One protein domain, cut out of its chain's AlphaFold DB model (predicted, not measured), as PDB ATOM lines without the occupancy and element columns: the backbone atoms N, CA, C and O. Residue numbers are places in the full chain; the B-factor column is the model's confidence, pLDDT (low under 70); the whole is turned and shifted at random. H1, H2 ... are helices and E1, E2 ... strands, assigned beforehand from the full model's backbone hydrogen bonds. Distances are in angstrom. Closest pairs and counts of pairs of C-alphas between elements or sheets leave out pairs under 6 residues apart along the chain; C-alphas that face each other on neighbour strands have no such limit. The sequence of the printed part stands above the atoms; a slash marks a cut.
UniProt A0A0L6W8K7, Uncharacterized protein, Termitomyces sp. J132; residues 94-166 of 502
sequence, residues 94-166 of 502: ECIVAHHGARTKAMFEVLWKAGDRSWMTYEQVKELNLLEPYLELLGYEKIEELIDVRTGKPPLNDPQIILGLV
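AT A GLANCE: This is residues 94 to 166 of the 502 residues of an uncharacterized protein of Termitomyces sp. J132 (UniProt A0A0L6W8K7). A small twisted sheet of three antiparallel strands has two short helices, H1 and H2, packed on one of its faces, H1 over E3 and H2 over E1. From H2 a long stretch without a named element, residues 139 to 158, loops round past the sheet on the side away from H1 and leads to the short helix H3, which sits out beyond the edge strand E3. The printed part has 73 residues, with three named strands and three named helices in the order E1, E2, E3, H1, H2, H3; the sheet runs E1, E2, E3, and the class is mixed, helices and strands. The whole is compact, with a radius of gyration of the C-alphas of 11.5 A, and rounded, spanning 32 by 24 by 21 A.

HOW THE PARTS SIT: E1, residues 94 to 100, E2, residues 107 to 112, and E3, residues 117 to 121, form a meander, each strand the antiparallel neighbour of the one before. E1 and E2 are a hairpin at 156 degrees, with N 97 and O 109 within hydrogen-bond range at 2.8 A. E2 and E3 are a hairpin at 143 degrees, with N 110 and O 118 within hydrogen-bond range at 2.9 A. The sheet is only just strongly twisted, its C-alphas lying up to 4.5 A off their best plane. H1, residues 122 to 127, is on the sheet at a height of 9.1 A over it. It lies over E3, with 4 of its 6 C-alphas falling on E3 and 2 on E2, and runs along the strands at 7 degrees to E3 on the local plane. Its closest C-alphas to E2 are those of Tyr 122 and Met 107, 6.1 A apart. H2, residues 131 to 138, is on the same face as H1, over E1, and runs across the strands at 65 degrees to E1 on the local plane; the closest C-alphas of E1 and H2 are those of Ile 96 and Tyr 134, 6.3 A apart. H1 and H2 are close but not clearly touching, with the C-alphas of Val 125 and Leu 131 closest at 6.6 A. H3, residues 159 to 163, only grazes the sheet with residues 160 to 162, and is apart from H1 and H2. In H2 and H3 every O i to N i+4 pair is within hydrogen-bond range; in H1, 1 of 2 is.

IN THESE COORDINATES: E1 begins at C-alpha 94 (-30.863, -34.717, -9.950) and is 18.5 A long; E2 is 15.6 A and E3 13.5 A. H1 is 9.0 A and H2 10.8 A long. H3 ends at C-alpha 163 (-21.816, -29.954, 9.633), 6.0 A from its first.

THE WHOLE: The C-alphas of Gly 139 and Val 166 are the two farthest apart, 32.3 A. The printed part has no cut; the link from H2 to H3, 20 residues, is long. Mean pLDDT of the printed part is 83.0, with residue 150 and residues 156 to 166 under 70.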
ATOM      1  N   GLU A  94     -30.117 -34.016  -8.904       90.75
ATOM      2  CA  GLU A  94     -30.863 -34.717  -9.950       90.75
ATOM      3  C   GLU A  94     -32.106 -35.411  -9.388       90.75
ATOM      4  O   GLU A  94     -33.209 -35.211  -9.896       90.75
ATOM      5  N   CYS A  95     -31.928 -36.244  -8.364       92.94
ATOM      6  CA  CYS A  95     -33.013 -36.979  -7.725       92.94
ATOM      7  C   CYS A  95     -32.600 -37.516  -6.347       92.94
ATOM      8  O   CYS A  95     -31.423 -37.549  -5.984       92.94
ATOM      9  N   ILE A  96     -33.590 -37.970  -5.581       94.38
ATOM     10  CA  ILE A  96     -33.375 -38.741  -4.356       94.38
ATOM     11  C   ILE A  96     -33.353 -40.227  -4.731       94.38
ATOM     12  O   ILE A  96     -34.290 -40.737  -5.345       94.38
ATOM     13  N   VAL A  97     -32.286 -40.928  -4.351       93.94
ATOM     14  CA  VAL A  97     -32.078 -42.355  -4.656       93.94
ATOM     15  C   VAL A  97     -32.626 -43.245  -3.542       93.94
ATOM     16  O   VAL A  97     -33.208 -44.299  -3.804       93.94
ATOM     17  N   ALA A  98     -32.437 -42.833  -2.289       93.00
ATOM     18  CA  ALA A  98     -32.791 -43.608  -1.106       93.00
ATOM     19  C   ALA A  98     -33.105 -42.694   0.083       93.00
ATOM     20  O   ALA A  98     -32.750 -41.517   0.091       93.00
ATOM     21  N   HIS A  99     -33.724 -43.258   1.118       93.69
ATOM     22  CA  HIS A  99     -33.901 -42.605   2.409       93.69
ATOM     23  C   HIS A  99     -33.595 -43.550   3.580       93.69
ATOM     24  O   HIS A  99     -33.442 -44.770   3.430       93.69
ATOM     25  N   HIS A 100     -33.471 -42.958   4.763       91.31
ATOM     26  CA  HIS A 100     -33.290 -43.651   6.031       91.31
ATOM     27  C   HIS A 100     -33.970 -42.876   7.158       91.31
ATOM     28  O   HIS A 100     -33.777 -41.666   7.274       91.31
ATOM     29  N   GLY A 101     -34.710 -43.562   8.025       89.94
ATOM     30  CA  GLY A 101     -35.562 -42.921   9.022       89.94
ATOM     31  C   GLY A 101     -36.932 -42.545   8.454       89.94
ATOM     32  O   GLY A 101     -37.253 -42.830   7.307       89.94
ATOM     33  N   ALA A 102     -37.761 -41.925   9.292       90.38
ATOM     34  CA  ALA A 102     -39.165 -41.655   8.997       90.38
ATOM     35  C   ALA A 102     -39.500 -40.168   9.156       90.38
ATOM     36  O   ALA A 102     -38.976 -39.489  10.052       90.38
ATOM     37  N   ARG A 103     -40.457 -39.695   8.355       91.50
ATOM     38  CA  ARG A 103     -40.996 -38.328   8.391       91.50
ATOM     39  C   ARG A 103     -39.914 -37.249   8.288       91.50
ATOM     40  O   ARG A 103     -38.892 -37.439   7.644       91.50
ATOM     41  N   THR A 104     -40.100 -36.124   8.974       90.81
ATOM     42  CA  THR A 104     -39.142 -35.008   9.055       90.81
ATOM     43  C   THR A 104     -37.801 -35.363   9.713       90.81
ATOM     44  O   THR A 104     -36.888 -34.544   9.707       90.81
ATOM     45  N   LYS A 105     -37.660 -36.572  10.276       87.75
ATOM     46  CA  LYS A 105     -36.388 -37.120  10.782       87.75
ATOM     47  C   LYS A 105     -35.696 -38.038   9.771       87.75
ATOM     48  O   LYS A 105     -34.674 -38.632  10.111       87.75
ATOM     49  N   ALA A 106     -36.258 -38.198   8.574       90.88
ATOM     50  CA  ALA A 106     -35.614 -38.930   7.504       90.88
ATOM     51  C   ALA A 106     -34.398 -38.161   6.971       90.88
ATOM     52  O   ALA A 106     -34.388 -36.928   6.873       90.88
ATOM     53  N   MET A 107     -33.380 -38.931   6.615       91.88
ATOM     54  CA  MET A 107     -32.273 -38.508   5.777       91.88
ATOM     55  C   MET A 107     -32.444 -39.094   4.380       91.88
ATOM     56  O   MET A 107     -33.013 -40.177   4.233       91.88
ATOM     57  N   PHE A 108     -31.905 -38.413   3.380       92.62
ATOM     58  CA  PHE A 108     -32.070 -38.741   1.968       92.62
ATOM     59  C   PHE A 108     -30.711 -38.812   1.270       92.62
ATOM     60  O   PHE A 108     -29.885 -37.920   1.450       92.62
ATOM     61  N   GLU A 109     -30.486 -39.858   0.478       94.50
ATOM     62  CA  GLU A 109     -29.342 -39.982  -0.430       94.50
ATOM     63  C   GLU A 109     -29.689 -39.256  -1.732       94.50
ATOM     64  O   GLU A 109     -30.538 -39.717  -2.500       94.50
ATOM     65  N   VAL A 110     -29.061 -38.105  -1.954       94.00
ATOM     66  CA  VAL A 110     -29.254 -37.253  -3.130       94.00
ATOM     67  C   VAL A 110     -28.181 -37.583  -4.164       94.00
ATOM     68  O   VAL A 110     -26.996 -37.637  -3.829       94.00
ATOM     69  N   LEU A 111     -28.598 -37.801  -5.412       93.19
ATOM     70  CA  LEU A 111     -27.723 -37.877  -6.581       93.19
ATOM     71  C   LEU A 111     -27.596 -36.479  -7.189       93.19
ATOM     72  O   LEU A 111     -28.610 -35.829  -7.447       93.19
ATOM     73  N   TRP A 112     -26.372 -36.025  -7.426       91.81
ATOM     74  CA  TRP A 112     -26.077 -34.748  -8.081       91.81
ATOM     75  C   TRP A 112     -25.896 -34.952  -9.586       91.81
ATOM     76  O   TRP A 112     -25.503 -36.038 -10.015       91.81
ATOM     77  N   LYS A 113     -26.126 -33.917 -10.403       85.56
ATOM     78  CA  LYS A 113     -25.905 -34.007 -11.862       85.56
ATOM     79  C   LYS A 113     -24.449 -34.303 -12.242       85.56
ATOM     80  O   LYS A 113     -24.220 -34.938 -13.264       85.56
ATOM     81  N   ALA A 114     -23.491 -33.948 -11.382       82.44
ATOM     82  CA  ALA A 114     -22.087 -34.355 -11.494       82.44
ATOM     83  C   ALA A 114     -21.847 -35.878 -11.306       82.44
ATOM     84  O   ALA A 114     -20.740 -36.362 -11.525       82.44
ATOM     85  N   GLY A 115     -22.862 -36.649 -10.896       87.75
ATOM     86  CA  GLY A 115     -22.786 -38.090 -10.619       87.75
ATOM     87  C   GLY A 115     -22.430 -38.445  -9.170       87.75
ATOM     88  O   GLY A 115     -22.582 -39.603  -8.767       87.75
ATOM     89  N   ASP A 116     -22.004 -37.459  -8.379       87.75
ATOM     90  CA  ASP A 116     -21.739 -37.600  -6.949       87.75
ATOM     91  C   ASP A 116     -23.002 -37.928  -6.144       87.75
ATOM     92  O   ASP A 116     -24.136 -37.699  -6.575       87.75
ATOM     93  N   ARG A 117     -22.805 -38.432  -4.921       91.62
ATOM     94  CA  ARG A 117     -23.890 -38.676  -3.964       91.62
ATOM     95  C   ARG A 117     -23.549 -38.150  -2.587       91.62
ATOM     96  O   ARG A 117     -22.453 -38.398  -2.089       91.62
ATOM     97  N   SER A 118     -24.516 -37.517  -1.937       91.81
ATOM     98  CA  SER A 118     -24.398 -37.118  -0.533       91.81
ATOM     99  C   SER A 118     -25.691 -37.390   0.229       91.81
ATOM    100  O   SER A 118     -26.760 -37.582  -0.353       91.81
ATOM    101  N   TRP A 119     -25.584 -37.460   1.554       91.94
ATOM    102  CA  TRP A 119     -26.732 -37.636   2.437       91.94
ATOM    103  C   TRP A 119     -27.121 -36.299   3.061       91.94
ATOM    104  O   TRP A 119     -26.283 -35.610   3.637       91.94
ATOM    105  N   MET A 120     -28.402 -35.959   2.972       90.38
ATOM    106  CA  MET A 120     -28.952 -34.678   3.416       90.38
ATOM    107  C   MET A 120     -30.153 -34.884   4.347       90.38
ATOM    108  O   MET A 120     -30.791 -35.941   4.342       90.38
ATOM    109  N   THR A 121     -30.465 -33.885   5.172       91.12
ATOM    110  CA  THR A 121     -31.657 -33.891   6.034       91.12
ATOM    111  C   THR A 121     -32.912 -33.482   5.257       91.12
ATOM    112  O   THR A 121     -32.829 -32.856   4.200       91.12
ATOM    113  N   TYR A 122     -34.095 -33.787   5.801       90.38
ATOM    114  CA  TYR A 122     -35.373 -33.290   5.275       90.38
ATOM    115  C   TYR A 122     -35.383 -31.771   5.020       90.38
ATOM    116  O   TYR A 122     -35.878 -31.338   3.983       90.38
ATOM    117  N   GLU A 123     -34.827 -30.967   5.932       87.38
ATOM    118  CA  GLU A 123     -34.814 -29.503   5.806       87.38
ATOM    119  C   GLU A 123     -33.988 -29.047   4.597       87.38
ATOM    120  O   GLU A 123     -34.468 -28.241   3.807       87.38
ATOM    121  N   GLN A 124     -32.808 -29.640   4.391       87.00
ATOM    122  CA  GLN A 124     -31.942 -29.350   3.244       87.00
ATOM    123  C   GLN A 124     -32.574 -29.791   1.915       87.00
ATOM    124  O   GLN A 124     -32.562 -29.056   0.933       87.00
ATOM    125  N   VAL A 125     -33.165 -30.989   1.871       89.31
ATOM    126  CA  VAL A 125     -33.773 -31.533   0.642       89.31
ATOM    127  C   VAL A 125     -35.053 -30.803   0.248       89.31
ATOM    128  O   VAL A 125     -35.369 -30.710  -0.941       89.31
ATOM    129  N   LYS A 126     -35.771 -30.232   1.219       86.50
ATOM    130  CA  LYS A 126     -36.944 -29.395   0.961       86.50
ATOM    131  C   LYS A 126     -36.602 -28.152   0.129       86.50
ATOM    132  O   LYS A 126     -37.427 -27.736  -0.677       86.50
ATOM    133  N   GLU A 127     -35.402 -27.591   0.276       82.69
ATOM    134  CA  GLU A 127     -34.943 -26.434  -0.510       82.69
ATOM    135  C   GLU A 127     -34.595 -26.799  -1.967       82.69
ATOM    136  O   GLU A 127     -34.592 -25.932  -2.839       82.69
ATOM    137  N   LEU A 128     -34.357 -28.085  -2.256       85.00
ATOM    138  CA  LEU A 128     -33.964 -28.589  -3.580       85.00
ATOM    139  C   LEU A 128     -35.154 -28.966  -4.485       85.00
ATOM    140  O   LEU A 128     -34.939 -29.404  -5.612       85.00
ATOM    141  N   ASN A 129     -36.402 -28.840  -4.012       83.81
ATOM    142  CA  ASN A 129     -37.637 -29.237  -4.722       83.81
ATOM    143  C   ASN A 129     -37.694 -30.711  -5.199       83.81
ATOM    144  O   ASN A 129     -38.579 -31.083  -5.967       83.81
ATOM    145  N   LEU A 130     -36.797 -31.584  -4.725       86.31
ATOM    146  CA  LEU A 130     -36.756 -33.003  -5.112       86.31
ATOM    147  C   LEU A 130     -37.704 -33.908  -4.312       86.31
ATOM    148  O   LEU A 130     -37.850 -35.087  -4.633       86.31
ATOM    149  N   LEU A 131     -38.308 -33.390  -3.241       90.44
ATOM    150  CA  LEU A 131     -39.064 -34.217  -2.304       90.44
ATOM    151  C   LEU A 131     -40.405 -34.692  -2.881       90.44
ATOM    152  O   LEU A 131     -40.748 -35.857  -2.713       90.44
ATOM    153  N   GLU A 132     -41.137 -33.816  -3.573       91.00
ATOM    154  CA  GLU A 132     -42.437 -34.132  -4.183       91.00
ATOM    155  C   GLU A 132     -42.356 -35.316  -5.168       91.00
ATOM    156  O   GLU A 132     -43.022 -36.321  -4.908       91.00
ATOM    157  N   PRO A 133     -41.494 -35.307  -6.211       92.06
ATOM    158  CA  PRO A 133     -41.394 -36.442  -7.133       92.06
ATOM    159  C   PRO A 133     -40.885 -37.728  -6.461       92.06
ATOM    160  O   PRO A 133     -41.199 -38.826  -6.915       92.06
ATOM    161  N   TYR A 134     -40.120 -37.634  -5.367       93.12
ATOM    162  CA  TYR A 134     -39.686 -38.818  -4.618       93.12
ATOM    163  C   TYR A 134     -40.810 -39.438  -3.777       93.12
ATOM    164  O   TYR A 134     -40.933 -40.661  -3.724       93.12
ATOM    165  N   LEU A 135     -41.637 -38.611  -3.130       92.25
ATOM    166  CA  LEU A 135     -42.804 -39.081  -2.381       92.25
ATOM    167  C   LEU A 135     -43.864 -39.665  -3.325       92.25
ATOM    168  O   LEU A 135     -44.376 -40.750  -3.045       92.25
ATOM    169  N   GLU A 136     -44.099 -39.035  -4.481       93.31
ATOM    170  CA  GLU A 136     -44.999 -39.544  -5.526       93.31
ATOM    171  C   GLU A 136     -44.573 -40.942  -6.016       93.31
ATOM    172  O   GLU A 136     -45.397 -41.856  -6.074       93.31
ATOM    173  N   LEU A 137     -43.273 -41.159  -6.264       91.62
ATOM    174  CA  LEU A 137     -42.718 -42.473  -6.632       91.62
ATOM    175  C   LEU A 137     -42.914 -43.560  -5.558       91.62
ATOM    176  O   LEU A 137     -42.911 -44.749  -5.887       91.62
ATOM    177  N   LEU A 138     -43.073 -43.175  -4.289       90.50
ATOM    178  CA  LEU A 138     -43.374 -44.082  -3.176       90.50
ATOM    179  C   LEU A 138     -44.882 -44.211  -2.888       90.50
ATOM    180  O   LEU A 138     -45.269 -45.052  -2.074       90.50
ATOM    181  N   GLY A 139     -45.731 -43.423  -3.557       92.19
ATOM    182  CA  GLY A 139     -47.175 -43.377  -3.320       92.19
ATOM    183  C   GLY A 139     -47.586 -42.603  -2.061       92.19
ATOM    184  O   GLY A 139     -48.633 -42.906  -1.491       92.19
ATOM    185  N   TYR A 140     -46.771 -41.641  -1.618       91.44
ATOM    186  CA  TYR A 140     -47.070 -40.746  -0.495       91.44
ATOM    187  C   TYR A 140     -47.386 -39.335  -0.998       91.44
ATOM    188  O   TYR A 140     -46.687 -38.818  -1.866       91.44
ATOM    189  N   GLU A 141     -48.389 -38.678  -0.413       89.38
ATOM    190  CA  GLU A 141     -48.659 -37.262  -0.711       89.38
ATOM    191  C   GLU A 141     -47.805 -36.332   0.159       89.38
ATOM    192  O   GLU A 141     -47.568 -35.176  -0.197       89.38
ATOM    193  N   LYS A 142     -47.387 -36.800   1.346       91.75
ATOM    194  CA  LYS A 142     -46.784 -35.949   2.381       91.75
ATOM    195  C   LYS A 142     -45.665 -36.640   3.141       91.75
ATOM    196  O   LYS A 142     -45.650 -37.856   3.324       91.75
ATOM    197  N   ILE A 143     -44.747 -35.838   3.677       91.38
ATOM    198  CA  ILE A 143     -43.611 -36.339   4.453       91.38
ATOM    199  C   ILE A 143     -44.049 -37.077   5.728       91.38
ATOM    200  O   ILE A 143     -43.378 -38.014   6.148       91.38
ATOM    201  N   GLU A 144     -45.182 -36.731   6.347       91.38
ATOM    202  CA  GLU A 144     -45.679 -37.391   7.566       91.38
ATOM    203  C   GLU A 144     -46.054 -38.874   7.363       91.38
ATOM    204  O   GLU A 144     -46.119 -39.634   8.339       91.38
ATOM    205  N   GLU A 145     -46.271 -39.284   6.114       89.56
ATOM    206  CA  GLU A 145     -46.612 -40.649   5.701       89.56
ATOM    207  C   GLU A 145     -45.362 -41.511   5.455       89.56
ATOM    208  O   GLU A 145     -45.444 -42.739   5.500       89.56
ATOM    209  N   LEU A 146     -44.186 -40.884   5.294       89.81
ATOM    210  CA  LEU A 146     -42.916 -41.568   5.059       89.81
ATOM    211  C   LEU A 146     -42.498 -42.408   6.280       89.81
ATOM    212  O   LEU A 146     -42.076 -41.882   7.318       89.81
ATOM    213  N   ILE A 147     -42.596 -43.727   6.135       87.50
ATOM    214  CA  ILE A 147     -42.114 -44.742   7.085       87.50
ATOM    215  C   ILE A 147     -40.630 -45.074   6.837       87.50
ATOM    216  O   ILE A 147     -40.141 -44.856   5.738       87.50
ATOM    217  N   ASP A 148     -39.912 -45.629   7.830       80.25
ATOM    218  CA  ASP A 148     -38.489 -46.032   7.698       80.25
ATOM    219  C   ASP A 148     -38.334 -47.273   6.799       80.25
ATOM    220  O   ASP A 148     -38.059 -48.385   7.269       80.25
ATOM    221  N   VAL A 149     -38.514 -47.096   5.487       72.50
ATOM    222  CA  VAL A 149     -38.089 -48.080   4.492       72.50
ATOM    223  C   VAL A 149     -36.598 -47.867   4.280       72.50
ATOM    224  O   VAL A 149     -36.187 -47.049   3.461       72.50
ATOM    225  N   ARG A 150     -35.776 -48.610   5.035       65.25
ATOM    226  CA  ARG A 150     -34.303 -48.570   4.973       65.25
ATOM    227  C   ARG A 150     -33.765 -48.982   3.599       65.25
ATOM    228  O   ARG A 150     -33.260 -50.090   3.417       65.25
ATOM    229  N   THR A 151     -33.877 -48.069   2.648       74.81
ATOM    230  CA  THR A 151     -33.420 -48.189   1.263       74.81
ATOM    231  C   THR A 151     -31.944 -47.827   1.150       74.81
ATOM    232  O   THR A 151     -31.241 -48.411   0.329       74.81
ATOM    233  N   GLY A 152     -31.448 -46.960   2.042       74.31
ATOM    234  CA  GLY A 152     -30.028 -46.655   2.190       74.31
ATOM    235  C   GLY A 152     -29.518 -46.772   3.632       74.31
ATOM    236  O   GLY A 152     -30.266 -47.014   4.591       74.31
ATOM    237  N   LYS A 153     -28.201 -46.610   3.781       79.50
ATOM    238  CA  LYS A 153     -27.503 -46.511   5.069       79.50
ATOM    239  C   LYS A 153     -26.680 -45.219   5.068       79.50
ATOM    240  O   LYS A 153     -25.634 -45.218   4.417       79.50
ATOM    241  N   PRO A 154     -27.098 -44.155   5.777       78.12
ATOM    242  CA  PRO A 154     -26.287 -42.951   5.885       78.12
ATOM    243  C   PRO A 154     -24.932 -43.295   6.525       78.12
ATOM    244  O   PRO A 154     -24.888 -44.077   7.487       78.12
ATOM    245  N   PRO A 155     -23.814 -42.766   6.002       75.44
ATOM    246  CA  PRO A 155     -22.496 -43.011   6.563       75.44
ATOM    247  C   PRO A 155     -22.406 -42.420   7.973       75.44
ATOM    248  O   PRO A 155     -22.527 -41.217   8.182       75.44
ATOM    249  N   LEU A 156     -22.147 -43.286   8.956       62.38
ATOM    250  CA  LEU A 156     -22.203 -42.959  10.389       62.38
ATOM    251  C   LEU A 156     -21.181 -41.899  10.856       62.38
ATOM    252  O   LEU A 156     -21.232 -41.480  12.006       62.38
ATOM    253  N   ASN A 157     -20.218 -41.535  10.003       59.34
ATOM    254  CA  ASN A 157     -19.053 -40.710  10.336       59.34
ATOM    255  C   ASN A 157     -18.766 -39.623   9.280       59.34
ATOM    256  O   ASN A 157     -17.636 -39.144   9.207       59.34
ATOM    257  N   ASP A 158     -19.726 -39.274   8.419       60.66
ATOM    258  CA  ASP A 158     -19.493 -38.277   7.367       60.66
ATOM    259  C   ASP A 158     -19.543 -36.846   7.942       60.66
ATOM    260  O   ASP A 158     -20.573 -36.440   8.494       60.66
ATOM    261  N   PRO A 159     -18.456 -36.058   7.841       54.41
ATOM    262  CA  PRO A 159     -18.428 -34.701   8.369       54.41
ATOM    263  C   PRO A 159     -19.413 -33.753   7.671       54.41
ATOM    264  O   PRO A 159     -19.850 -32.803   8.316       54.41
ATOM    265  N   GLN A 160     -19.805 -33.986   6.412       55.06
ATOM    266  CA  GLN A 160     -20.759 -33.119   5.701       55.06
ATOM    267  C   GLN A 160     -22.175 -33.248   6.281       55.06
ATOM    268  O   GLN A 160     -22.827 -32.238   6.552       55.06
ATOM    269  N   ILE A 161     -22.599 -34.481   6.588       56.75
ATOM    270  CA  ILE A 161     -23.845 -34.769   7.323       56.75
ATOM    271  C   ILE A 161     -23.852 -34.056   8.681       56.75
ATOM    272  O   ILE A 161     -24.863 -33.497   9.106       56.75
ATOM    273  N   ILE A 162     -22.714 -34.087   9.379       53.16
ATOM    274  CA  ILE A 162     -22.584 -33.580  10.749       53.16
ATOM    275  C   ILE A 162     -22.508 -32.043  10.776       53.16
ATOM    276  O   ILE A 162     -23.086 -31.425  11.668       53.16
ATOM    277  N   LEU A 163     -21.863 -31.414   9.787       50.94
ATOM    278  CA  LEU A 163     -21.816 -29.954   9.633       50.94
ATOM    279  C   LEU A 163     -23.212 -29.352   9.408       50.94
ATOM    280  O   LEU A 163     -23.520 -28.314   9.990       50.94
ATOM    281  N   GLY A 164     -24.078 -30.030   8.646       45.97
ATOM    282  CA  GLY A 164     -25.470 -29.611   8.431       45.97
ATOM    283  C   GLY A 164     -26.353 -29.631   9.689       45.97
ATOM    284  O   GLY A 164     -27.391 -28.977   9.713       45.97
ATOM    285  N   LEU A 165     -25.942 -30.337  10.750       45.75
ATOM    286  CA  LEU A 165     -26.645 -30.378  12.041       45.75
ATOM    287  C   LEU A 165     -26.197 -29.276  13.020       45.75
ATOM    288  O   LEU A 165     -26.754 -29.161  14.116       45.75
ATOM    289  N   VAL A 166     -25.204 -28.455  12.655       41.25
ATOM    290  CA  VAL A 166     -24.763 -27.319  13.477       41.25
ATOM    291  C   VAL A 166     -25.771 -26.180  13.333       41.25
ATOM    292  O   VAL A 166     -25.692 -25.353  12.430       41.25
TER     293      VAL A 166